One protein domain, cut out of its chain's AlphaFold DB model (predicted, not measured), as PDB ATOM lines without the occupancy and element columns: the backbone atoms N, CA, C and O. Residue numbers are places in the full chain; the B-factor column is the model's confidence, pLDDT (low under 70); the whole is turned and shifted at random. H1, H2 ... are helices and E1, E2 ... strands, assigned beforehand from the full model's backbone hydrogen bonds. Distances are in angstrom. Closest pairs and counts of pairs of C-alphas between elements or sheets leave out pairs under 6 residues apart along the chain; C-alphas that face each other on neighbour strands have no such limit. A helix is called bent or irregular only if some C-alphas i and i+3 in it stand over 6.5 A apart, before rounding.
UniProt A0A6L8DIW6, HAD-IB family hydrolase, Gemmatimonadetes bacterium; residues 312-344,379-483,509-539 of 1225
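This is residues 312 to 344, 379 to 483 and 509 to 539 of the 1225 residues of the protein "HAD-IB family hydrolase" of Gemmatimonadetes bacterium (UniProt A0A6L8DIW6). A long helical hairpin, H3 and H4, makes the long axis, its tip at residues 441 to 447 sticking out; beyond its base H2 and H5 pack together, with short H1 beside H2. The printed part has 169 residues, with five named helices and one named strand in the order H1, H2, H3, H4, E1, H5 along the chain; the class is mostly helix, with 88 of the 91 residues in named elements held by helices and 3 by the strand. The whole is only just compact, close to loose, with a radius of gyration of the C-alphas of 18.4 A and spans of 60 by 39 by 26 A.

H2, residues 383 to 396, touches H5, residues 511 to 528, at a steep tilt of 66 degrees; the closest C-alphas, of Tyr 393 and Gln 516, are 5.8 A apart. H3, residues 417 to 439, assigned as one helix by its hydrogen bonds, is bent: C-alphas 427 and 430 are 7.1 A apart. Its arm H3b, residues 430 to 439, forms a hairpin with residues 448 to 459 of H4, residues 448 to 472; the closest C-alphas, of Leu 436 and Lys 452, are 6.6 A apart. H5 is only just irregular, with C-alphas 517 and 520 6.7 A apart and 10 of 14 O i to N i+4 pairs within hydrogen-bond range.

H1, residues 321 to 328, begins at C-alpha (129.400, 101.870, 195.099). H4 is 36.7 A long. E1, residues 480 to 482, pairs with no named strand. H5 ends at C-alpha (137.627, 99.106, 190.782).

Residues 345 to 378 and 484 to 508 are not printed, with C-alpha gaps of 9.4 A and 17.5 A. The link from H2 to H3 is long. pLDDT is under 70 at residues 402 to 405, 437 to 461 and 529 to 539.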
ATOM      1  N   GLY A 312     126.368  92.127 185.919       92.19
ATOM      2  CA  GLY A 312     127.278  92.956 186.705       92.19
ATOM      3  C   GLY A 312     127.908  94.109 185.923       92.19
ATOM      4  O   GLY A 312     128.705  94.853 186.499       92.19
ATOM      5  N   TRP A 313     127.555  94.307 184.646       93.81
ATOM      6  CA  TRP A 313     128.063  95.437 183.869       93.81
ATOM      7  C   TRP A 313     127.702  96.774 184.530       93.81
ATOM      8  O   TRP A 313     126.534  97.067 184.798       93.81
ATOM      9  N   ILE A 314     128.724  97.588 184.800       91.69
ATOM     10  CA  ILE A 314     128.603  98.884 185.470       91.69
ATOM     11  C   ILE A 314     129.754  99.807 185.055       91.69
ATOM     12  O   ILE A 314     130.900  99.378 184.940       91.69
ATOM     13  N   GLU A 315     129.470 101.089 184.814       85.00
ATOM     14  CA  GLU A 315     130.491 102.072 184.417       85.00
ATOM     15  C   GLU A 315     130.624 103.218 185.418       85.00
ATOM     16  O   GLU A 315     129.715 104.034 185.568       85.00
ATOM     17  N   GLY A 316     131.805 103.349 186.025       79.19
ATOM     18  CA  GLY A 316     132.059 104.336 187.074       79.19
ATOM     19  C   GLY A 316     131.366 103.987 188.394       79.19
ATOM     20  O   GLY A 316     130.492 103.131 188.438       79.19
ATOM     21  N   LEU A 317     131.776 104.653 189.477       73.25
ATOM     22  CA  LEU A 317     131.145 104.478 190.786       73.25
ATOM     23  C   LEU A 317     129.770 105.155 190.788       73.25
ATOM     24  O   LEU A 317     129.685 106.358 190.525       73.25
ATOM     25  N   LYS A 318     128.721 104.384 191.068       83.44
ATOM     26  CA  LYS A 318     127.336 104.838 191.225       83.44
ATOM     27  C   LYS A 318     127.072 105.330 192.639       83.44
ATOM     28  O   LYS A 318     127.994 105.695 193.360       83.44
ATOM     29  N   VAL A 319     125.806 105.452 193.017       76.44
ATOM     30  CA  VAL A 319     125.416 106.052 194.294       76.44
ATOM     31  C   VAL A 319     125.792 105.135 195.460       76.44
ATOM     32  O   VAL A 319     126.342 105.628 196.446       76.44
ATOM     33  N   ALA A 320     125.570 103.819 195.352       79.00
ATOM     34  CA  ALA A 320     125.915 102.879 196.419       79.00
ATOM     35  C   ALA A 320     127.409 102.496 196.429       79.00
ATOM     36  O   ALA A 320     128.004 102.319 197.499       79.00
ATOM     37  N   ASP A 321     128.046 102.420 195.259       84.69
ATOM     38  CA  ASP A 321     129.400 101.870 195.099       84.69
ATOM     39  C   ASP A 321     130.499 102.518 195.960       84.69
ATOM     40  O   ASP A 321     131.347 101.788 196.485       84.69
ATOM     41  N   PRO A 322     130.550 103.853 196.172       80.69
ATOM     42  CA  PRO A 322     131.534 104.470 197.053       80.69
ATOM     43  C   PRO A 322     131.439 103.961 198.490       80.69
ATOM     44  O   PRO A 322     132.467 103.857 199.167       80.69
ATOM     45  N   LEU A 323     130.231 103.631 198.965       81.56
ATOM     46  CA  LEU A 323     130.027 103.045 200.288       81.56
ATOM     47  C   LEU A 323     130.531 101.602 200.314       81.56
ATOM     48  O   LEU A 323     131.299 101.253 201.211       81.56
ATOM     49  N   ILE A 324     130.185 100.804 199.301       86.06
ATOM     50  CA  ILE A 324     130.633  99.411 199.142       86.06
ATOM     51  C   ILE A 324     132.172  99.338 199.076       86.06
ATOM     52  O   ILE A 324     132.801  98.590 199.831       86.06
ATOM     53  N   ASP A 325     132.824 100.175 198.260       82.94
ATOM     54  CA  ASP A 325     134.290 100.245 198.171       82.94
ATOM     55  C   ASP A 325     134.924 100.739 199.486       82.94
ATOM     56  O   ASP A 325     135.968 100.226 199.902       82.94
ATOM     57  N   ALA A 326     134.301 101.691 200.190       77.56
ATOM     58  CA  ALA A 326     134.798 102.165 201.481       77.56
ATOM     59  C   ALA A 326     134.695 101.100 202.587       77.56
ATOM     60  O   ALA A 326     135.620 100.999 203.407       77.56
ATOM     61  N   VAL A 327     133.633 100.283 202.580       81.56
ATOM     62  CA  VAL A 327     133.513  99.076 203.415       81.56
ATOM     63  C   VAL A 327     134.637  98.103 203.070       81.56
ATOM     64  O   VAL A 327     135.387  97.732 203.970       81.56
ATOM     65  N   SER A 328     134.856  97.796 201.785       82.94
ATOM     66  CA  SER A 328     135.916  96.868 201.342       82.94
ATOM     67  C   SER A 328     137.321  97.271 201.811       82.94
ATOM     68  O   SER A 328     138.178  96.428 202.055       82.94
ATOM     69  N   LYS A 329     137.581  98.577 201.948       80.25
ATOM     70  CA  LYS A 329     138.875  99.129 202.380       80.25
ATOM     71  C   LYS A 329     139.009  99.240 203.903       80.25
ATOM     72  O   LYS A 329     140.003  99.805 204.362       80.25
ATOM     73  N   GLY A 330     138.013  98.803 204.679       76.00
ATOM     74  CA  GLY A 330     137.964  98.998 206.134       76.00
ATOM     75  C   GLY A 330     137.937 100.476 206.547       76.00
ATOM     76  O   GLY A 330     138.271 100.821 207.681       76.00
ATOM     77  N   ARG A 331     137.582 101.381 205.620       73.94
ATOM     78  CA  ARG A 331     137.597 102.841 205.823       73.94
ATOM     79  C   ARG A 331     136.276 103.380 206.349       73.94
ATOM     80  O   ARG A 331     136.251 104.521 206.800       73.94
ATOM     81  N   LEU A 332     135.219 102.568 206.315       73.94
ATOM     82  CA  LEU A 332     133.878 102.932 206.760       73.94
ATOM     83  C   LEU A 332     133.409 102.044 207.931       73.94
ATOM     84  O   LEU A 332     132.618 101.125 207.730       73.94
ATOM     85  N   PRO A 333     133.920 102.275 209.162       71.31
ATOM     86  CA  PRO A 333     133.592 101.432 210.313       71.31
ATOM     87  C   PRO A 333     132.131 101.500 210.779       71.31
ATOM     88  O   PRO A 333     131.731 100.667 211.585       71.31
ATOM     89  N   ASP A 334     131.379 102.515 210.357       82.06
ATOM     90  CA  ASP A 334     129.974 102.748 210.708       82.06
ATOM     91  C   ASP A 334     129.357 103.695 209.659       82.06
ATOM     92  O   ASP A 334     130.115 104.403 208.981       82.06
ATOM     93  N   PHE A 335     128.028 103.767 209.547       85.75
ATOM     94  CA  PHE A 335     127.345 104.705 208.643       85.75
ATOM     95  C   PHE A 335     125.953 105.100 209.162       85.75
ATOM     96  O   PHE A 335     125.263 104.241 209.714       85.75
ATOM     97  N   PRO A 336     125.524 106.372 209.030       85.25
ATOM     98  CA  PRO A 336     124.217 106.793 209.517       85.25
ATOM     99  C   PRO A 336     123.070 106.406 208.578       85.25
ATOM    100  O   PRO A 336     123.183 106.572 207.369       85.25
ATOM    101  N   GLY A 337     121.951 105.959 209.144       83.31
ATOM    102  CA  GLY A 337     120.719 105.654 208.409       83.31
ATOM    103  C   GLY A 337     119.703 104.927 209.286       83.31
ATOM    104  O   GLY A 337     120.028 104.532 210.407       83.31
ATOM    105  N   GLN A 338     118.475 104.763 208.795       84.62
ATOM    106  CA  GLN A 338     117.462 103.959 209.479       84.62
ATOM    107  C   GLN A 338     117.544 102.505 209.010       84.62
ATOM    108  O   GLN A 338     117.585 102.232 207.813       84.62
ATOM    109  N   LYS A 339     117.584 101.566 209.961       84.06
ATOM    110  CA  LYS A 339     117.848 100.148 209.688       84.06
ATOM    111  C   LYS A 339     116.831  99.540 208.715       84.06
ATOM    112  O   LYS A 339     117.222  98.891 207.747       84.06
ATOM    113  N   ASP A 340     115.549  99.767 208.971       88.19
ATOM    114  CA  ASP A 340     114.437  99.103 208.279       88.19
ATOM    115  C   ASP A 340     113.853  99.968 207.151       88.19
ATOM    116  O   ASP A 340     112.691  99.824 206.787       88.19
ATOM    117  N   MET A 341     114.660 100.884 206.604       88.94
ATOM    118  CA  MET A 341     114.262 101.713 205.468       88.94
ATOM    119  C   MET A 341     114.422 100.969 204.149       88.94
ATOM    120  O   MET A 341     115.429 100.289 203.975       88.94
ATOM    121  N   ILE A 342     113.500 101.142 203.202       91.31
ATOM    122  CA  ILE A 342     113.674 100.631 201.835       91.31
ATOM    123  C   ILE A 342     114.775 101.438 201.141       91.31
ATOM    124  O   ILE A 342     114.787 102.667 201.185       91.31
ATOM    125  N   VAL A 343     115.707 100.742 200.495       88.88
ATOM    126  CA  VAL A 343     116.692 101.357 199.605       88.88
ATOM    127  C   VAL A 343     116.403 100.890 198.196       88.88
ATOM    128  O   VAL A 343     116.745  99.780 197.804       88.88
ATOM    129  N   ASP A 344     115.740 101.761 197.448       90.75
ATOM    130  CA  ASP A 344     115.239 101.476 196.111       90.75
ATOM    131  C   ASP A 344     116.363 101.385 195.070       90.75
ATOM    132  O   ASP A 344     116.688 102.358 194.384       90.75
ATOM    133  N   ASN A 379     109.391  94.176 195.289       95.00
ATOM    134  CA  ASN A 379     110.534  93.385 195.732       95.00
ATOM    135  C   ASN A 379     111.517  94.259 196.544       95.00
ATOM    136  O   ASN A 379     112.633  94.512 196.089       95.00
ATOM    137  N   PRO A 380     111.109  94.784 197.715       94.56
ATOM    138  CA  PRO A 380     111.919  95.731 198.477       94.56
ATOM    139  C   PRO A 380     113.194  95.100 199.043       94.56
ATOM    140  O   PRO A 380     113.179  93.973 199.540       94.56
ATOM    141  N   VAL A 381     114.274  95.884 199.080       93.88
ATOM    142  CA  VAL A 381     115.464  95.597 199.891       93.88
ATOM    143  C   VAL A 381     115.623  96.657 200.972       93.88
ATOM    144  O   VAL A 381     115.595  97.859 200.705       93.88
ATOM    145  N   LEU A 382     115.779  96.217 202.219       93.19
ATOM    146  CA  LEU A 382     115.999  97.119 203.344       93.19
ATOM    147  C   LEU A 382     117.459  97.577 203.393       93.19
ATOM    148  O   LEU A 382     118.375  96.833 203.036       93.19
ATOM    149  N   PHE A 383     117.705  98.780 203.912       90.12
ATOM    150  CA  PHE A 383     119.036  99.378 203.977       90.12
ATOM    151  C   PHE A 383     120.033  98.464 204.687       90.12
ATOM    152  O   PHE A 383     121.153  98.255 204.217       90.12
ATOM    153  N   HIS A 384     119.605  97.870 205.804       90.12
ATOM    154  CA  HIS A 384     120.447  96.927 206.513       90.12
ATOM    155  C   HIS A 384     120.699  95.649 205.715       90.12
ATOM    156  O   HIS A 384     121.810  95.146 205.766       90.12
ATOM    157  N   GLN A 385     119.730  95.138 204.954       93.25
ATOM    158  CA  GLN A 385     119.918  93.937 204.136       93.25
ATOM    159  C   GLN A 385     120.951  94.182 203.030       93.25
ATOM    160  O   GLN A 385     121.881  93.393 202.885       93.25
ATOM    161  N   ALA A 386     120.865  95.317 202.328       91.19
ATOM    162  CA  ALA A 386     121.858  95.714 201.325       91.19
ATOM    163  C   ALA A 386     123.282  95.800 201.917       91.19
ATOM    164  O   ALA A 386     124.251  95.300 201.330       91.19
ATOM    165  N   PHE A 387     123.418  96.382 203.117       90.88
ATOM    166  CA  PHE A 387     124.692  96.396 203.839       90.88
ATOM    167  C   PHE A 387     125.139  94.992 204.259       90.88
ATOM    168  O   PHE A 387     126.303  94.655 204.058       90.88
ATOM    169  N   GLU A 388     124.255  94.175 204.831       92.12
ATOM    170  CA  GLU A 388     124.588  92.827 205.301       92.12
ATOM    171  C   GLU A 388     125.063  91.938 204.151       92.12
ATOM    172  O   GLU A 388     126.101  91.295 204.286       92.12
ATOM    173  N   HIS A 389     124.413  91.982 202.984       93.88
ATOM    174  CA  HIS A 389     124.877  91.250 201.804       93.88
ATOM    175  C   HIS A 389     126.300  91.657 201.396       93.88
ATOM    176  O   HIS A 389     127.130  90.791 201.108       93.88
ATOM    177  N   SER A 390     126.610  92.957 201.441       90.81
ATOM    178  CA  SER A 390     127.950  93.484 201.153       90.81
ATOM    179  C   SER A 390     128.975  93.107 202.228       90.81
ATOM    180  O   SER A 390     130.104  92.717 201.922       90.81
ATOM    181  N   TYR A 391     128.591  93.203 203.502       90.44
ATOM    182  CA  TYR A 391     129.418  92.853 204.653       90.44
ATOM    183  C   TYR A 391     129.775  91.364 204.649       90.44
ATOM    184  O   TYR A 391     130.945  91.014 204.791       90.44
ATOM    185  N   GLU A 392     128.797  90.487 204.432       92.25
ATOM    186  CA  GLU A 392     128.999  89.044 204.313       92.25
ATOM    187  C   GLU A 392     129.956  88.698 203.172       92.25
ATOM    188  O   GLU A 392     130.881  87.909 203.380       92.25
ATOM    189  N   TYR A 393     129.781  89.326 202.003       91.56
ATOM    190  CA  TYR A 393     130.665  89.127 200.860       91.56
ATOM    191  C   TYR A 393     132.113  89.481 201.204       91.56
ATOM    192  O   TYR A 393     132.998  88.650 201.028       91.56
ATOM    193  N   PHE A 394     132.379  90.677 201.742       87.69
ATOM    194  CA  PHE A 394     133.749  91.093 202.068       87.69
ATOM    195  C   PHE A 394     134.319  90.404 203.311       87.69
ATOM    196  O   PHE A 394     135.531  90.403 203.502       87.69
ATOM    197  N   ARG A 395     133.480  89.798 204.157       86.75
ATOM    198  CA  ARG A 395     133.947  88.923 205.237       86.75
ATOM    199  C   ARG A 395     134.478  87.599 204.686       86.75
ATOM    200  O   ARG A 395     135.484  87.116 205.189       86.75
ATOM    201  N   LYS A 396     133.807  87.028 203.677       85.94
ATOM    202  CA  LYS A 396     134.239  85.802 202.981       85.94
ATOM    203  C   LYS A 396     135.393  86.067 202.004       85.94
ATOM    204  O   LYS A 396     136.321  85.277 201.927       85.94
ATOM    205  N   ASN A 397     135.353  87.209 201.319       83.50
ATOM    206  CA  ASN A 397     136.295  87.637 200.287       83.50
ATOM    207  C   ASN A 397     136.978  88.959 200.686       83.50
ATOM    208  O   ASN A 397     136.717  90.004 200.065       83.50
ATOM    209  N   PRO A 398     137.804  88.963 201.751       82.00
ATOM    210  CA  PRO A 398     138.404  90.185 202.260       82.00
ATOM    211  C   PRO A 398     139.343  90.797 201.231       82.00
ATOM    212  O   PRO A 398     140.156  90.125 200.600       82.00
ATOM    213  N   ARG A 399     139.263  92.120 201.087       78.31
ATOM    214  CA  ARG A 399     140.240  92.849 200.287       78.31
ATOM    215  C   ARG A 399     141.592  92.773 200.977       78.31
ATOM    216  O   ARG A 399     141.680  93.008 202.180       78.31
ATOM    217  N   LEU A 400     142.637  92.514 200.205       76.56
ATOM    218  CA  LEU A 400     143.988  92.459 200.735       76.56
ATOM    219  C   LEU A 400     144.625  93.853 200.778       76.56
ATOM    220  O   LEU A 400     144.366  94.720 199.933       76.56
ATOM    221  N   ASN A 401     145.443  94.097 201.799       71.38
ATOM    222  CA  ASN A 401     146.282  95.286 201.873       71.38
ATOM    223  C   ASN A 401     147.544  95.117 200.992       71.38
ATOM    224  O   ASN A 401     147.708  94.126 200.291       71.38
ATOM    225  N   ARG A 402     148.464  96.092 201.012       65.00
ATOM    226  CA  ARG A 402     149.710  96.032 200.213       65.00
ATOM    227  C   ARG A 402     150.661  94.890 200.596       65.00
ATOM    228  O   ARG A 402     151.606  94.646 199.860       65.00
ATOM    229  N   ASN A 403     150.426  94.252 201.736       61.16
ATOM    230  CA  ASN A 403     151.214  93.152 202.273       61.16
ATOM    231  C   ASN A 403     150.474  91.808 202.117       61.16
ATOM    232  O   ASN A 403     150.832  90.847 202.785       61.16
ATOM    233  N   ASN A 404     149.431  91.745 201.281       65.19
ATOM    234  CA  ASN A 404     148.558  90.581 201.102       65.19
ATOM    235  C   ASN A 404     147.795  90.126 202.363       65.19
ATOM    236  O   ASN A 404     147.318  88.997 202.424       65.19
ATOM    237  N   GLU A 405     147.604  91.003 203.349       69.56
ATOM    238  CA  GLU A 405     146.831  90.672 204.552       69.56
ATOM    239  C   GLU A 405     145.353  91.081 204.391       69.56
ATOM    240  O   GLU A 405     145.080  92.180 203.885       69.56
ATOM    241  N   PRO A 406     144.394  90.267 204.871       77.94
ATOM    242  CA  PRO A 406     142.977  90.617 204.902       77.94
ATOM    243  C   PRO A 406     142.702  91.935 205.638       77.94
ATOM    244  O   PRO A 406     143.097  92.120 206.791       77.94
ATOM    245  N   ILE A 407     141.973  92.856 205.003       80.12
ATOM    246  CA  ILE A 407     141.528  94.095 205.645       80.12
ATOM    247  C   ILE A 407     140.298  93.799 206.521       80.12
ATOM    248  O   ILE A 407     139.256  93.402 205.996       80.12
ATOM    249  N   PRO A 408     140.356  94.041 207.846       79.81
ATOM    250  CA  PRO A 408     139.222  93.797 208.726       79.81
ATOM    251  C   PRO A 408     138.118  94.841 208.516       79.81
ATOM    252  O   PRO A 408     138.367  96.051 208.508       79.81
ATOM    253  N   ILE A 409     136.876  94.368 208.424       86.31
ATOM    254  CA  ILE A 409     135.667  95.194 208.297       86.31
ATOM    255  C   ILE A 409     134.796  95.094 209.557       86.31
ATOM    256  O   ILE A 409     134.860  94.113 210.298       86.31
ATOM    257  N   LYS A 410     133.981  96.121 209.828       83.81
ATOM    258  CA  LYS A 410     133.105  96.187 211.009       83.81
ATOM    259  C   LYS A 410     131.640  96.253 210.607       83.81
ATOM    260  O   LYS A 410     131.303  96.914 209.631       83.81
ATOM    261  N   ARG A 411     130.791  95.599 211.402       87.06
ATOM    262  CA  ARG A 411     129.334  95.667 211.264       87.06
ATOM    263  C   ARG A 411     128.833  97.035 211.725       87.06
ATOM    264  O   ARG A 411     129.308  97.545 212.743       87.06
ATOM    265  N   TRP A 412     127.904  97.625 210.980       88.38
ATOM    266  CA  TRP A 412     127.359  98.943 211.297       88.38
ATOM    267  C   TRP A 412     126.376  98.902 212.463       88.38
ATOM    268  O   TRP A 412     125.689  97.910 212.694       88.38
ATOM    269  N   THR A 413     126.318 100.014 213.194       85.69
ATOM    270  CA  THR A 413     125.379 100.218 214.307       85.69
ATOM    271  C   THR A 413     124.246 101.179 213.964       85.69
ATOM    272  O   THR A 413     123.376 101.400 214.801       85.69
ATOM    273  N   TYR A 414     124.251 101.734 212.747       86.81
ATOM    274  CA  TYR A 414     123.241 102.662 212.226       86.81
ATOM    275  C   TYR A 414     122.981 103.871 213.153       86.81
ATOM    276  O   TYR A 414     121.846 104.124 213.560       86.81
ATOM    277  N   PRO A 415     124.023 104.633 213.551       86.12
ATOM    278  CA  PRO A 415     123.853 105.820 214.385       86.12
ATOM    279  C   PRO A 415     123.077 106.918 213.653       86.12
ATOM    280  O   PRO A 415     123.087 107.011 212.429       86.12
ATOM    281  N   THR A 416     122.509 107.865 214.397       84.56
ATOM    282  CA  THR A 416     122.014 109.091 213.755       84.56
ATOM    283  C   THR A 416     123.179 109.904 213.181       84.56
ATOM    284  O   THR A 416     124.298 109.870 213.709       84.56
ATOM    285  N   LEU A 417     122.931 110.707 212.139       82.12
ATOM    286  CA  LEU A 417     123.961 111.559 211.524       82.12
ATOM    287  C   LEU A 417     124.687 112.443 212.559       82.12
ATOM    288  O   LEU A 417     125.909 112.603 212.506       82.12
ATOM    289  N   GLY A 418     123.958 112.974 213.547       82.12
ATOM    290  CA  GLY A 418     124.530 113.763 214.642       82.12
ATOM    291  C   GLY A 418     125.443 112.950 215.568       82.12
ATOM    292  O   GLY A 418     126.553 113.386 215.884       82.12
ATOM    293  N   GLN A 419     125.017 111.747 215.970       85.94
ATOM    294  CA  GLN A 419     125.829 110.839 216.791       85.94
ATOM    295  C   GLN A 419     127.103 110.408 216.058       85.94
ATOM    296  O   GLN A 419     128.190 110.427 216.642       85.94
ATOM    297  N   PHE A 420     126.973 110.075 214.773       85.38
ATOM    298  CA  PHE A 420     128.070 109.704 213.892       85.38
ATOM    299  C   PHE A 420     129.101 110.834 213.770       85.38
ATOM    300  O   PHE A 420     130.264 110.651 214.138       85.38
ATOM    301  N   ARG A 421     128.672 112.042 213.372       85.56
ATOM    302  CA  ARG A 421     129.550 113.224 213.268       85.56
ATOM    303  C   ARG A 421     130.278 113.507 214.582       85.56
ATOM    304  O   ARG A 421     131.496 113.677 214.581       85.56
ATOM    305  N   ARG A 422     129.563 113.504 215.714       83.94
ATOM    306  CA  ARG A 422     130.152 113.760 217.040       83.94
ATOM    307  C   ARG A 422     131.235 112.738 217.389       83.94
ATOM    308  O   ARG A 422     132.335 113.122 217.783       83.94
ATOM    309  N   ARG A 423     130.940 111.444 217.225       84.50
ATOM    310  CA  ARG A 423     131.856 110.336 217.541       84.50
ATOM    311  C   ARG A 423     133.148 110.420 216.724       84.50
ATOM    312  O   ARG A 423     134.234 110.322 217.297       84.50
ATOM    313  N   TYR A 424     133.042 110.633 215.413       81.12
ATOM    314  CA  TYR A 424     134.206 110.664 214.523       81.12
ATOM    315  C   TYR A 424     135.012 111.964 214.630       81.12
ATOM    316  O   TYR A 424     136.246 111.915 214.590       81.12
ATOM    317  N   ASN A 425     134.356 113.108 214.857       80.38
ATOM    318  CA  ASN A 425     135.058 114.368 215.105       80.38
ATOM    319  C   ASN A 425     135.912 114.300 216.377       80.38
ATOM    320  O   ASN A 425     137.097 114.633 216.338       80.38
ATOM    321  N   LEU A 426     135.339 113.793 217.477       81.56
ATOM    322  CA  LEU A 426     136.037 113.645 218.757       81.56
ATOM    323  C   LEU A 426     137.190 112.640 218.690       81.56
ATOM    324  O   LEU A 426     138.272 112.912 219.206       81.56
ATOM    325  N   ARG A 427     136.973 111.479 218.062       79.19
ATOM    326  CA  ARG A 427     137.966 110.399 218.062       79.19
ATOM    327  C   ARG A 427     139.084 110.584 217.040       79.19
ATOM    328  O   ARG A 427     140.194 110.123 217.297       79.19
ATOM    329  N   TYR A 428     138.810 111.220 215.901       77.44
ATOM    330  CA  TYR A 428     139.764 111.282 214.793       77.44
ATOM    331  C   TYR A 428     140.092 112.711 214.356       77.44
ATOM    332  O   TYR A 428     141.267 113.065 214.306       77.44
ATOM    333  N   VAL A 429     139.093 113.557 214.075       74.62
ATOM    334  CA  VAL A 429     139.340 114.882 213.469       74.62
ATOM    335  C   VAL A 429     140.095 115.822 214.413       74.62
ATOM    336  O   VAL A 429     141.140 116.348 214.027       74.62
ATOM    337  N   TYR A 430     139.631 116.020 215.654       79.88
ATOM    338  CA  TYR A 430     140.305 116.938 216.583       79.88
ATOM    339  C   TYR A 430     141.734 116.492 216.948       79.88
ATOM    340  O   TYR A 430     142.635 117.333 216.877       79.88
ATOM    341  N   PRO A 431     142.005 115.204 217.258       78.69
ATOM    342  CA  PRO A 431     143.370 114.743 217.512       78.69
ATOM    343  C   PRO A 431     144.309 114.906 216.311       78.69
ATOM    344  O   PRO A 431     145.446 115.346 216.485       78.69
ATOM    345  N   LEU A 432     143.854 114.599 215.088       77.06
ATOM    346  CA  LEU A 432     144.672 114.760 213.878       77.06
ATOM    347  C   LEU A 432     144.985 116.238 213.601       77.06
ATOM    348  O   LEU A 432     146.120 116.561 213.251       77.06
ATOM    349  N   ASN A 433     144.022 117.138 213.827       73.88
ATOM    350  CA  ASN A 433     144.237 118.583 213.721       73.88
ATOM    351  C   ASN A 433     145.267 119.081 214.744       73.88
ATOM    352  O   ASN A 433     146.175 119.827 214.382       73.88
ATOM    353  N   ALA A 434     145.180 118.629 215.998       72.25
ATOM    354  CA  ALA A 434     146.162 118.960 217.029       72.25
ATOM    355  C   ALA A 434     147.567 118.415 216.688       72.25
ATOM    356  O   ALA A 434     148.572 119.105 216.873       72.25
ATOM    357  N   ALA A 435     147.651 117.202 216.129       71.06
ATOM    358  CA  ALA A 435     148.906 116.601 215.679       71.06
ATOM    359  C   ALA A 435     149.530 117.355 214.489       71.06
ATOM    360  O   ALA A 435     150.729 117.621 214.487       71.06
ATOM    361  N   LEU A 436     148.739 117.757 213.489       70.25
ATOM    362  CA  LEU A 436     149.236 118.594 212.388       70.25
ATOM    363  C   LEU A 436     149.680 119.967 212.878       70.25
ATOM    364  O   LEU A 436     150.729 120.452 212.457       70.25
ATOM    365  N   TRP A 437     148.914 120.575 213.785       68.62
ATOM    366  CA  TRP A 437     149.247 121.862 214.385       68.62
ATOM    367  C   TRP A 437     150.597 121.817 215.118       68.62
ATOM    368  O   TRP A 437     151.448 122.674 214.884       68.62
ATOM    369  N   THR A 438     150.855 120.778 215.922       65.81
ATOM    370  CA  THR A 438     152.154 120.601 216.597       65.81
ATOM    371  C   THR A 438     153.289 120.318 215.612       65.81
ATOM    372  O   THR A 438     154.344 120.947 215.688       65.81
ATOM    373  N   LEU A 439     153.083 119.434 214.631       67.19
ATOM    374  CA  LEU A 439     154.091 119.113 213.612       67.19
ATOM    375  C   LEU A 439     154.440 120.315 212.722       67.19
ATOM    376  O   LEU A 439     155.577 120.450 212.261       67.19
ATOM    377  N   ASN A 440     153.487 121.214 212.479       65.12
ATOM    378  CA  ASN A 440     153.711 122.461 211.750       65.12
ATOM    379  C   ASN A 440     154.540 123.488 212.523       65.12
ATOM    380  O   ASN A 440     154.977 124.461 211.923       65.12
ATOM    381  N   ARG A 441     154.857 123.236 213.797       65.19
ATOM    382  CA  ARG A 441     155.760 124.065 214.603       65.19
ATOM    383  C   ARG A 441     157.236 123.648 214.496       65.19
ATOM    384  O   ARG A 441     158.114 124.453 214.784       65.19
ATOM    385  N   PHE A 442     157.526 122.429 214.025       61.28
ATOM    386  CA  PHE A 442     158.883 121.863 213.897       61.28
ATOM    387  C   PHE A 442     159.341 121.765 212.427       61.28
ATOM    388  O   PHE A 442     159.752 120.713 211.938       61.28
ATOM    389  N   THR A 443     159.238 122.871 211.686       50.34
ATOM    390  CA  THR A 443     159.334 122.949 210.211       50.34
ATOM    391  C   THR A 443     160.696 122.633 209.583       50.34
ATOM    392  O   THR A 443     160.768 122.516 208.364       50.34
ATOM    393  N   ARG A 444     161.770 122.456 210.364       49.75
ATOM    394  CA  ARG A 444     163.146 122.315 209.839       49.75
ATOM    395  C   ARG A 444     163.651 120.878 209.669       49.75
ATOM    396  O   ARG A 444     164.785 120.690 209.247       49.75
ATOM    397  N   ILE A 445     162.843 119.863 209.982       55.34
ATOM    398  CA  ILE A 445     163.276 118.457 209.930       55.34
ATOM    399  C   ILE A 445     162.590 117.746 208.761       55.34
ATOM    400  O   ILE A 445     161.415 117.385 208.837       55.34
ATOM    401  N   THR A 446     163.344 117.486 207.693       53.22
ATOM    402  CA  THR A 446     162.884 116.842 206.447       53.22
ATOM    403  C   THR A 446     162.218 115.481 206.685       53.22
ATOM    404  O   THR A 446     161.305 115.093 205.957       53.22
ATOM    405  N   LEU A 447     162.618 114.778 207.752       54.50
ATOM    406  CA  LEU A 447     162.071 113.480 208.156       54.50
ATOM    407  C   LEU A 447     160.582 113.542 208.569       54.50
ATOM    408  O   LEU A 447     159.848 112.572 208.375       54.50
ATOM    409  N   LEU A 448     160.109 114.682 209.097       60.22
ATOM    410  CA  LEU A 448     158.721 114.856 209.559       60.22
ATOM    411  C   LEU A 448     157.722 115.053 208.409       60.22
ATOM    412  O   LEU A 448     156.512 114.925 208.610       60.22
ATOM    413  N   ASN A 449     158.204 115.304 207.190       63.47
ATOM    414  CA  ASN A 449     157.351 115.513 206.019       63.47
ATOM    415  C   ASN A 449     156.541 114.260 205.654       63.47
ATOM    416  O   ASN A 449     155.385 114.373 205.244       63.47
ATOM    417  N   ASN A 450     157.100 113.066 205.871       61.25
ATOM    418  CA  ASN A 450     156.395 111.807 205.622       61.25
ATOM    419  C   ASN A 450     155.253 111.578 206.622       61.25
ATOM    420  O   ASN A 450     154.177 111.121 206.236       61.25
ATOM    421  N   LEU A 451     155.451 111.950 207.890       68.00
ATOM    422  CA  LEU A 451     154.413 111.859 208.917       68.00
ATOM    423  C   LEU A 451     153.287 112.872 208.664       68.00
ATOM    424  O   LEU A 451     152.115 112.501 208.707       68.00
ATOM    425  N   LYS A 452     153.633 114.115 208.299       66.06
ATOM    426  CA  LYS A 452     152.655 115.141 207.897       66.06
ATOM    427  C   LYS A 452     151.794 114.683 206.721       66.06
ATOM    428  O   LYS A 452     150.572 114.789 206.794       66.06
ATOM    429  N   ARG A 453     152.406 114.112 205.673       65.50
ATOM    430  CA  ARG A 453     151.664 113.547 204.531       65.50
ATOM    431  C   ARG A 453     150.711 112.437 204.969       65.50
ATOM    432  O   ARG A 453     149.557 112.450 204.557       65.50
ATOM    433  N   ARG A 454     151.156 111.504 205.819       67.56
ATOM    434  CA  ARG A 454     150.301 110.413 206.324       67.56
ATOM    435  C   ARG A 454     149.090 110.940 207.097       67.56
ATOM    436  O   ARG A 454     147.982 110.456 206.879       67.56
ATOM    437  N   ILE A 455     149.279 111.948 207.949       69.31
ATOM    438  CA  ILE A 455     148.176 112.553 208.707       69.31
ATOM    439  C   ILE A 455     147.204 113.294 207.779       69.31
ATOM    440  O   ILE A 455     145.997 113.099 207.897       69.31
ATOM    441  N   ALA A 456     147.709 114.063 206.812       67.00
ATOM    442  CA  ALA A 456     146.868 114.744 205.825       67.00
ATOM    443  C   ALA A 456     146.034 113.757 204.981       67.00
ATOM    444  O   ALA A 456     144.855 114.001 204.723       67.00
ATOM    445  N   VAL A 457     146.606 112.605 204.601       65.69
ATOM    446  CA  VAL A 457     145.879 111.531 203.899       65.69
ATOM    447  C   VAL A 457     144.755 110.954 204.766       65.69
ATOM    448  O   VAL A 457     143.644 110.773 204.270       65.69
ATOM    449  N   MET A 458     145.007 110.703 206.057       66.19
ATOM    450  CA  MET A 458     143.971 110.233 206.988       66.19
ATOM    451  C   MET A 458     142.854 111.262 207.166       66.19
ATOM    452  O   MET A 458     141.679 110.909 207.096       66.19
ATOM    453  N   GLN A 459     143.207 112.537 207.330       69.19
ATOM    454  CA  GLN A 459     142.236 113.622 207.444       69.19
ATOM    455  C   GLN A 459     141.351 113.708 206.193       69.19
ATOM    456  O   GLN A 459     140.130 113.733 206.305       69.19
ATOM    457  N   SER A 460     141.952 113.650 204.999       66.12
ATOM    458  CA  SER A 460     141.216 113.632 203.729       66.12
ATOM    459  C   SER A 460     140.289 112.415 203.591       66.12
ATOM    460  O   SER A 460     139.204 112.525 203.020       66.12
ATOM    461  N   ALA A 461     140.680 111.243 204.100       64.88
ATOM    462  CA  ALA A 461     139.816 110.063 204.107       64.88
ATOM    463  C   ALA A 461     138.589 110.249 205.019       64.88
ATOM    464  O   ALA A 461     137.471 109.971 204.594       64.88
ATOM    465  N   ILE A 462     138.780 110.784 206.229       71.62
ATOM    466  CA  ILE A 462     137.690 111.030 207.188       71.62
ATOM    467  C   ILE A 462     136.742 112.122 206.685       71.62
ATOM    468  O   ILE A 462     135.528 111.965 206.770       71.62
ATOM    469  N   SER A 463     137.271 113.214 206.127       73.31
ATOM    470  CA  SER A 463     136.442 114.282 205.558       73.31
ATOM    471  C   SER A 463     135.554 113.770 204.424       73.31
ATOM    472  O   SER A 463     134.374 114.102 204.395       73.31
ATOM    473  N   ARG A 464     136.079 112.907 203.541       71.38
ATOM    474  CA  ARG A 464     135.276 112.254 202.492       71.38
ATOM    475  C   ARG A 464     134.178 111.360 203.066       71.38
ATOM    476  O   ARG A 464     133.054 111.409 202.593       71.38
ATOM    477  N   MET A 465     134.477 110.596 204.115       74.75
ATOM    478  CA  MET A 465     133.487 109.764 204.808       74.75
ATOM    479  C   MET A 465     132.351 110.595 205.425       74.75
ATOM    480  O   MET A 465     131.182 110.254 205.270       74.75
ATOM    481  N   LEU A 466     132.678 111.703 206.099       78.31
ATOM    482  CA  LEU A 466     131.675 112.610 206.669       78.31
ATOM    483  C   LEU A 466     130.834 113.306 205.593       78.31
ATOM    484  O   LEU A 466     129.657 113.576 205.826       78.31
ATOM    485  N   TYR A 467     131.435 113.580 204.437       78.31
ATOM    486  CA  TYR A 467     130.746 114.113 203.269       78.31
ATOM    487  C   TYR A 467     129.758 113.088 202.683       78.31
ATOM    488  O   TYR A 467     128.582 113.415 202.562       78.31
ATOM    489  N   TYR A 468     130.164 111.829 202.456       77.50
ATOM    490  CA  TYR A 468     129.251 110.768 201.993       77.50
ATOM    491  C   TYR A 468     128.073 110.551 202.945       77.50
ATOM    492  O   TYR A 468     126.923 110.465 202.523       77.50
ATOM    493  N   ALA A 469     128.346 110.546 204.250       78.94
ATOM    494  CA  ALA A 469     127.304 110.481 205.266       78.94
ATOM    495  C   ALA A 469     126.324 111.666 205.196       78.94
ATOM    496  O   ALA A 469     125.160 111.508 205.534       78.94
ATOM    497  N   ALA A 470     126.771 112.855 204.782       78.50
ATOM    498  CA  ALA A 470     125.901 114.017 204.648       78.50
ATOM    499  C   ALA A 470     124.992 113.923 203.415       78.50
ATOM    500  O   ALA A 470     123.806 114.215 203.537       78.50
ATOM    501  N   ILE A 471     125.536 113.509 202.266       78.06
ATOM    502  CA  ILE A 471     124.795 113.481 200.996       78.06
ATOM    503  C   ILE A 471     123.829 112.291 200.894       78.06
ATOM    504  O   ILE A 471     122.750 112.443 200.339       78.06
ATOM    505  N   TYR A 472     124.163 111.127 201.466       81.44
ATOM    506  CA  TYR A 472     123.319 109.924 201.355       81.44
ATOM    507  C   TYR A 472     122.354 109.732 202.533       81.44
ATOM    508  O   TYR A 472     121.399 108.960 202.436       81.44
ATOM    509  N   SER A 473     122.569 110.416 203.664       77.81
ATOM    510  CA  SER A 473     121.681 110.295 204.831       77.81
ATOM    511  C   SER A 473     120.209 110.629 204.540       77.81
ATOM    512  O   SER A 473     119.366 109.928 205.103       77.81
ATOM    513  N   PRO A 474     119.862 111.632 203.703       78.69
ATOM    514  CA  PRO A 474     118.467 111.909 203.365       78.69
ATOM    515  C   PRO A 474     117.779 110.724 202.678       78.69
ATOM    516  O   PRO A 474     116.661 110.382 203.043       78.69
ATOM    517  N   TYR A 475     118.478 110.054 201.761       82.19
ATOM    518  CA  TYR A 475     117.962 108.917 200.992       82.19
ATOM    519  C   TYR A 475     117.850 107.633 201.822       82.19
ATOM    520  O   TYR A 475     116.902 106.876 201.681       82.19
ATOM    521  N   THR A 476     118.780 107.412 202.753       80.00
ATOM    522  CA  THR A 476     118.776 106.247 203.670       80.00
ATOM    523  C   THR A 476     117.841 106.417 204.876       80.00
ATOM    524  O   THR A 476     117.821 105.584 205.784       80.00
ATOM    525  N   SER A 477     117.085 107.519 204.917       77.94
ATOM    526  CA  SER A 477     116.109 107.836 205.970       77.94
ATOM    527  C   SER A 477     114.754 108.285 205.401       77.94
ATOM    528  O   SER A 477     113.945 108.845 206.141       77.94
ATOM    529  N   LEU A 478     114.517 108.092 204.097       83.31
ATOM    530  CA  LEU A 478     113.302 108.524 203.411       83.31
ATOM    531  C   LEU A 478     112.224 107.437 203.484       83.31
ATOM    532  O   LEU A 478     112.299 106.440 202.780       83.31
ATOM    533  N   GLU A 479     111.205 107.660 204.315       86.25
ATOM    534  CA  GLU A 479     110.047 106.769 204.500       86.25
ATOM    535  C   GLU A 479     109.062 106.849 203.316       86.25
ATOM    536  O   GLU A 479     107.934 107.323 203.479       86.25
ATOM    537  N   CYS A 480     109.476 106.420 202.122       89.88
ATOM    538  CA  CYS A 480     108.608 106.365 200.946       89.88
ATOM    539  C   CYS A 480     108.651 105.015 200.222       89.88
ATOM    540  O   CYS A 480     109.623 104.269 200.307       89.88
ATOM    541  N   THR A 481     107.596 104.740 199.460       93.75
ATOM    542  CA  THR A 481     107.519 103.623 198.515       93.75
ATOM    543  C   THR A 481     106.972 104.156 197.199       93.75
ATOM    544  O   THR A 481     105.888 104.738 197.172       93.75
ATOM    545  N   PHE A 482     107.718 103.995 196.110       95.75
ATOM    546  CA  PHE A 482     107.265 104.409 194.784       95.75
ATOM    547  C   PHE A 482     106.315 103.356 194.221       95.75
ATOM    548  O   PHE A 482     106.735 102.233 193.976       95.75
ATOM    549  N   GLU A 483     105.043 103.699 194.026       96.31
ATOM    550  CA  GLU A 483     104.074 102.776 193.429       96.31
ATOM    551  C   GLU A 483     104.474 102.456 191.986       96.31
ATOM    552  O   GLU A 483     104.975 103.334 191.278       96.31
ATOM    553  N   ILE A 509     114.665  89.584 190.841       87.31
ATOM    554  CA  ILE A 509     115.870  90.026 191.543       87.31
ATOM    555  C   ILE A 509     115.984  89.262 192.865       87.31
ATOM    556  O   ILE A 509     115.307  89.572 193.845       87.31
ATOM    557  N   HIS A 510     116.905  88.305 192.924       90.31
ATOM    558  CA  HIS A 510     117.321  87.685 194.180       90.31
ATOM    559  C   HIS A 510     118.407  88.540 194.838       90.31
ATOM    560  O   HIS A 510     119.576  88.458 194.470       90.31
ATOM    561  N   TRP A 511     118.037  89.380 195.812       93.56
ATOM    562  CA  TRP A 511     118.921  90.416 196.369       93.56
ATOM    563  C   TRP A 511     120.288  89.916 196.836       93.56
ATOM    564  O   TRP A 511     121.304  90.535 196.517       93.56
ATOM    565  N   LYS A 512     120.346  88.782 197.543       91.81
ATOM    566  CA  LYS A 512     121.615  88.207 198.007       91.81
ATOM    567  C   LYS A 512     122.534  87.859 196.831       91.81
ATOM    568  O   LYS A 512     123.672  88.322 196.811       91.81
ATOM    569  N   THR A 513     122.027  87.117 195.848       86.81
ATOM    570  CA  THR A 513     122.736  86.755 194.608       86.81
ATOM    571  C   THR A 513     123.134  88.003 193.825       86.81
ATOM    572  O   THR A 513     124.294  88.162 193.447       86.81
ATOM    573  N   TYR A 514     122.212  88.955 193.663       90.62
ATOM    574  CA  TYR A 514     122.479  90.212 192.976       90.62
ATOM    575  C   TYR A 514     123.648  90.966 193.618       90.62
ATOM    576  O   TYR A 514     124.581  91.333 192.918       90.62
ATOM    577  N   PHE A 515     123.680  91.139 194.942       94.31
ATOM    578  CA  PHE A 515     124.808  91.805 195.600       94.31
ATOM    579  C   PHE A 515     126.099  90.977 195.559       94.31
ATOM    580  O   PHE A 515     127.149  91.502 195.187       94.31
ATOM    581  N   GLN A 516     126.048  89.706 195.966       92.00
ATOM    582  CA  GLN A 516     127.248  88.905 196.238       92.00
ATOM    583  C   GLN A 516     127.886  88.315 194.972       92.00
ATOM    584  O   GLN A 516     129.101  88.116 194.943       92.00
ATOM    585  N   GLU A 517     127.106  88.070 193.920       88.44
ATOM    586  CA  GLU A 517     127.555  87.319 192.740       88.44
ATOM    587  C   GLU A 517     127.596  88.159 191.462       88.44
ATOM    588  O   GLU A 517     128.445  87.904 190.598       88.44
ATOM    589  N   ILE A 518     126.733  89.178 191.375       88.12
ATOM    590  CA  ILE A 518     126.548  90.011 190.180       88.12
ATOM    591  C   ILE A 518     127.157  91.403 190.388       88.12
ATOM    592  O   ILE A 518     128.160  91.742 189.764       88.12
ATOM    593  N   HIS A 519     126.599  92.199 191.299       93.88
ATOM    594  CA  HIS A 519     126.914  93.611 191.480       93.88
ATOM    595  C   HIS A 519     128.303  93.847 192.077       93.88
ATOM    596  O   HIS A 519     129.107  94.536 191.458       93.88
ATOM    597  N   ILE A 520     128.644  93.265 193.238       91.62
ATOM    598  CA  ILE A 520     129.972  93.487 193.846       91.62
ATOM    599  C   ILE A 520     131.099  92.917 192.965       91.62
ATOM    600  O   ILE A 520     132.092  93.623 192.759       91.62
ATOM    601  N   PRO A 521     130.992  91.698 192.402       88.12
ATOM    602  CA  PRO A 521     131.978  91.213 191.434       88.12
ATOM    603  C   PRO A 521     132.039  92.067 190.160       88.12
ATOM    604  O   PRO A 521     133.124  92.408 189.698       88.12
ATOM    605  N   GLY A 522     130.897  92.496 189.621       87.81
ATOM    606  CA  GLY A 522     130.836  93.417 188.483       87.81
ATOM    607  C   GLY A 522     131.533  94.750 188.768       87.81
ATOM    608  O   GLY A 522     132.370  95.207 187.988       87.81
ATOM    609  N   LEU A 523     131.292  95.330 189.944       86.38
ATOM    610  CA  LEU A 523     131.949  96.542 190.428       86.38
ATOM    611  C   LEU A 523     133.474  96.370 190.493       86.38
ATOM    612  O   LEU A 523     134.232  97.253 190.071       86.38
ATOM    613  N   LYS A 524     133.939  95.227 191.004       81.38
ATOM    614  CA  LYS A 524     135.367  94.911 191.065       81.38
ATOM    615  C   LYS A 524     135.989  94.719 189.678       81.38
ATOM    616  O   LYS A 524     137.094  95.230 189.467       81.38
ATOM    617  N   ARG A 525     135.284  94.068 188.749       81.31
ATOM    618  CA  ARG A 525     135.708  93.833 187.359       81.31
ATOM    619  C   ARG A 525     135.770  95.125 186.541       81.31
ATOM    620  O   ARG A 525     136.802  95.438 185.953       81.31
ATOM    621  N   HIS A 526     134.684  95.894 186.511       79.19
ATOM    622  CA  HIS A 526     134.520  96.999 185.563       79.19
ATOM    623  C   HIS A 526     135.021  98.350 186.086       79.19
ATOM    624  O   HIS A 526     135.505  99.170 185.303       79.19
ATOM    625  N   VAL A 527     134.943  98.601 187.399       77.44
ATOM    626  CA  VAL A 527     135.199  99.941 187.964       77.44
ATOM    627  C   VAL A 527     136.441  99.965 188.833       77.44
ATOM    628  O   VAL A 527     137.346 100.766 188.593       77.44
ATOM    629  N   LEU A 528     136.499  99.106 189.852       71.06
ATOM    630  CA  LEU A 528     137.627  99.106 190.782       71.06
ATOM    631  C   LEU A 528     138.879  98.508 190.138       71.06
ATOM    632  O   LEU A 528     139.980  98.864 190.560       71.06
ATOM    633  N   LYS A 529     138.705  97.650 189.122       62.31
ATOM    634  CA  LYS A 529     139.773  96.883 188.466       62.31
ATOM    635  C   LYS A 529     140.633  96.149 189.499       62.31
ATOM    636  O   LYS A 529     141.858  96.192 189.453       62.31
ATOM    637  N   THR A 530     139.968  95.584 190.509       53.06
ATOM    638  CA  THR A 530     140.598  94.900 191.652       53.06
ATOM    639  C   THR A 530     140.426  93.390 191.621       53.06
ATOM    640  O   THR A 530     141.007  92.726 192.473       53.06
ATOM    641  N   ASP A 531     139.614  92.864 190.702       40.94
ATOM    642  CA  ASP A 531     139.515  91.421 190.484       40.94
ATOM    643  C   ASP A 531     140.678  90.952 189.601       40.94
ATOM    644  O   ASP A 531     140.670  91.135 188.386       40.94
ATOM    645  N   GLU A 532     141.670  90.348 190.250       32.62
ATOM    646  CA  GLU A 532     142.212  89.052 189.823       32.62
ATOM    647  C   GLU A 532     141.244  87.936 190.314       32.62
ATOM    648  O   GLU A 532     140.443  88.198 191.218       32.62
ATOM    649  N   PRO A 533     141.215  86.736 189.697       30.59
ATOM    650  CA  PRO A 533     140.038  85.853 189.661       30.59
ATOM    651  C   PRO A 533     139.538  85.320 191.028       30.59
ATOM    652  O   PRO A 533     140.304  85.106 191.964       30.59
ATOM    653  N   LYS A 534     138.204  85.125 191.098       29.19
ATOM    654  CA  LYS A 534     137.312  84.856 192.259       29.19
ATOM    655  C   LYS A 534     137.679  83.668 193.182       29.19
ATOM    656  O   LYS A 534     138.121  82.638 192.682       29.19
ATOM    657  N   PRO A 535     137.225  83.719 194.459       26.50
ATOM    658  CA  PRO A 535     136.764  82.544 195.211       26.50
ATOM    659  C   PRO A 535     135.237  82.512 195.498       26.50
ATOM    660  O   PRO A 535     134.610  83.526 195.813       26.50
ATOM    661  N   ALA A 536     134.707  81.288 195.359       30.00
ATOM    662  CA  ALA A 536     133.480  80.593 195.802       30.00
ATOM    663  C   ALA A 536     132.153  81.323 196.132       30.00
ATOM    664  O   ALA A 536     132.009  81.969 197.175       30.00
ATOM    665  N   VAL A 537     131.122  81.035 195.325       33.25
ATOM    666  CA  VAL A 537     129.721  80.852 195.767       33.25
ATOM    667  C   VAL A 537     129.567  79.396 196.231       33.25
ATOM    668  O   VAL A 537     130.300  78.518 195.760       33.25
ATOM    669  N   THR A 538     128.661  79.153 197.184       39.53
ATOM    670  CA  THR A 538     128.363  77.821 197.731       39.53
ATOM    671  C   THR A 538     127.997  76.835 196.623       39.53
ATOM    672  O   THR A 538     127.188  77.143 195.751       39.53
ATOM    673  N   GLU A 539     128.661  75.677 196.667       36.69
ATOM    674  CA  GLU A 539     128.770  74.694 195.581       36.69
ATOM    675  C   GLU A 539     127.421  74.177 195.069       36.69
ATOM    676  O   GLU A 539     127.277  74.012 193.868       36.69
TER     677      GLU A 539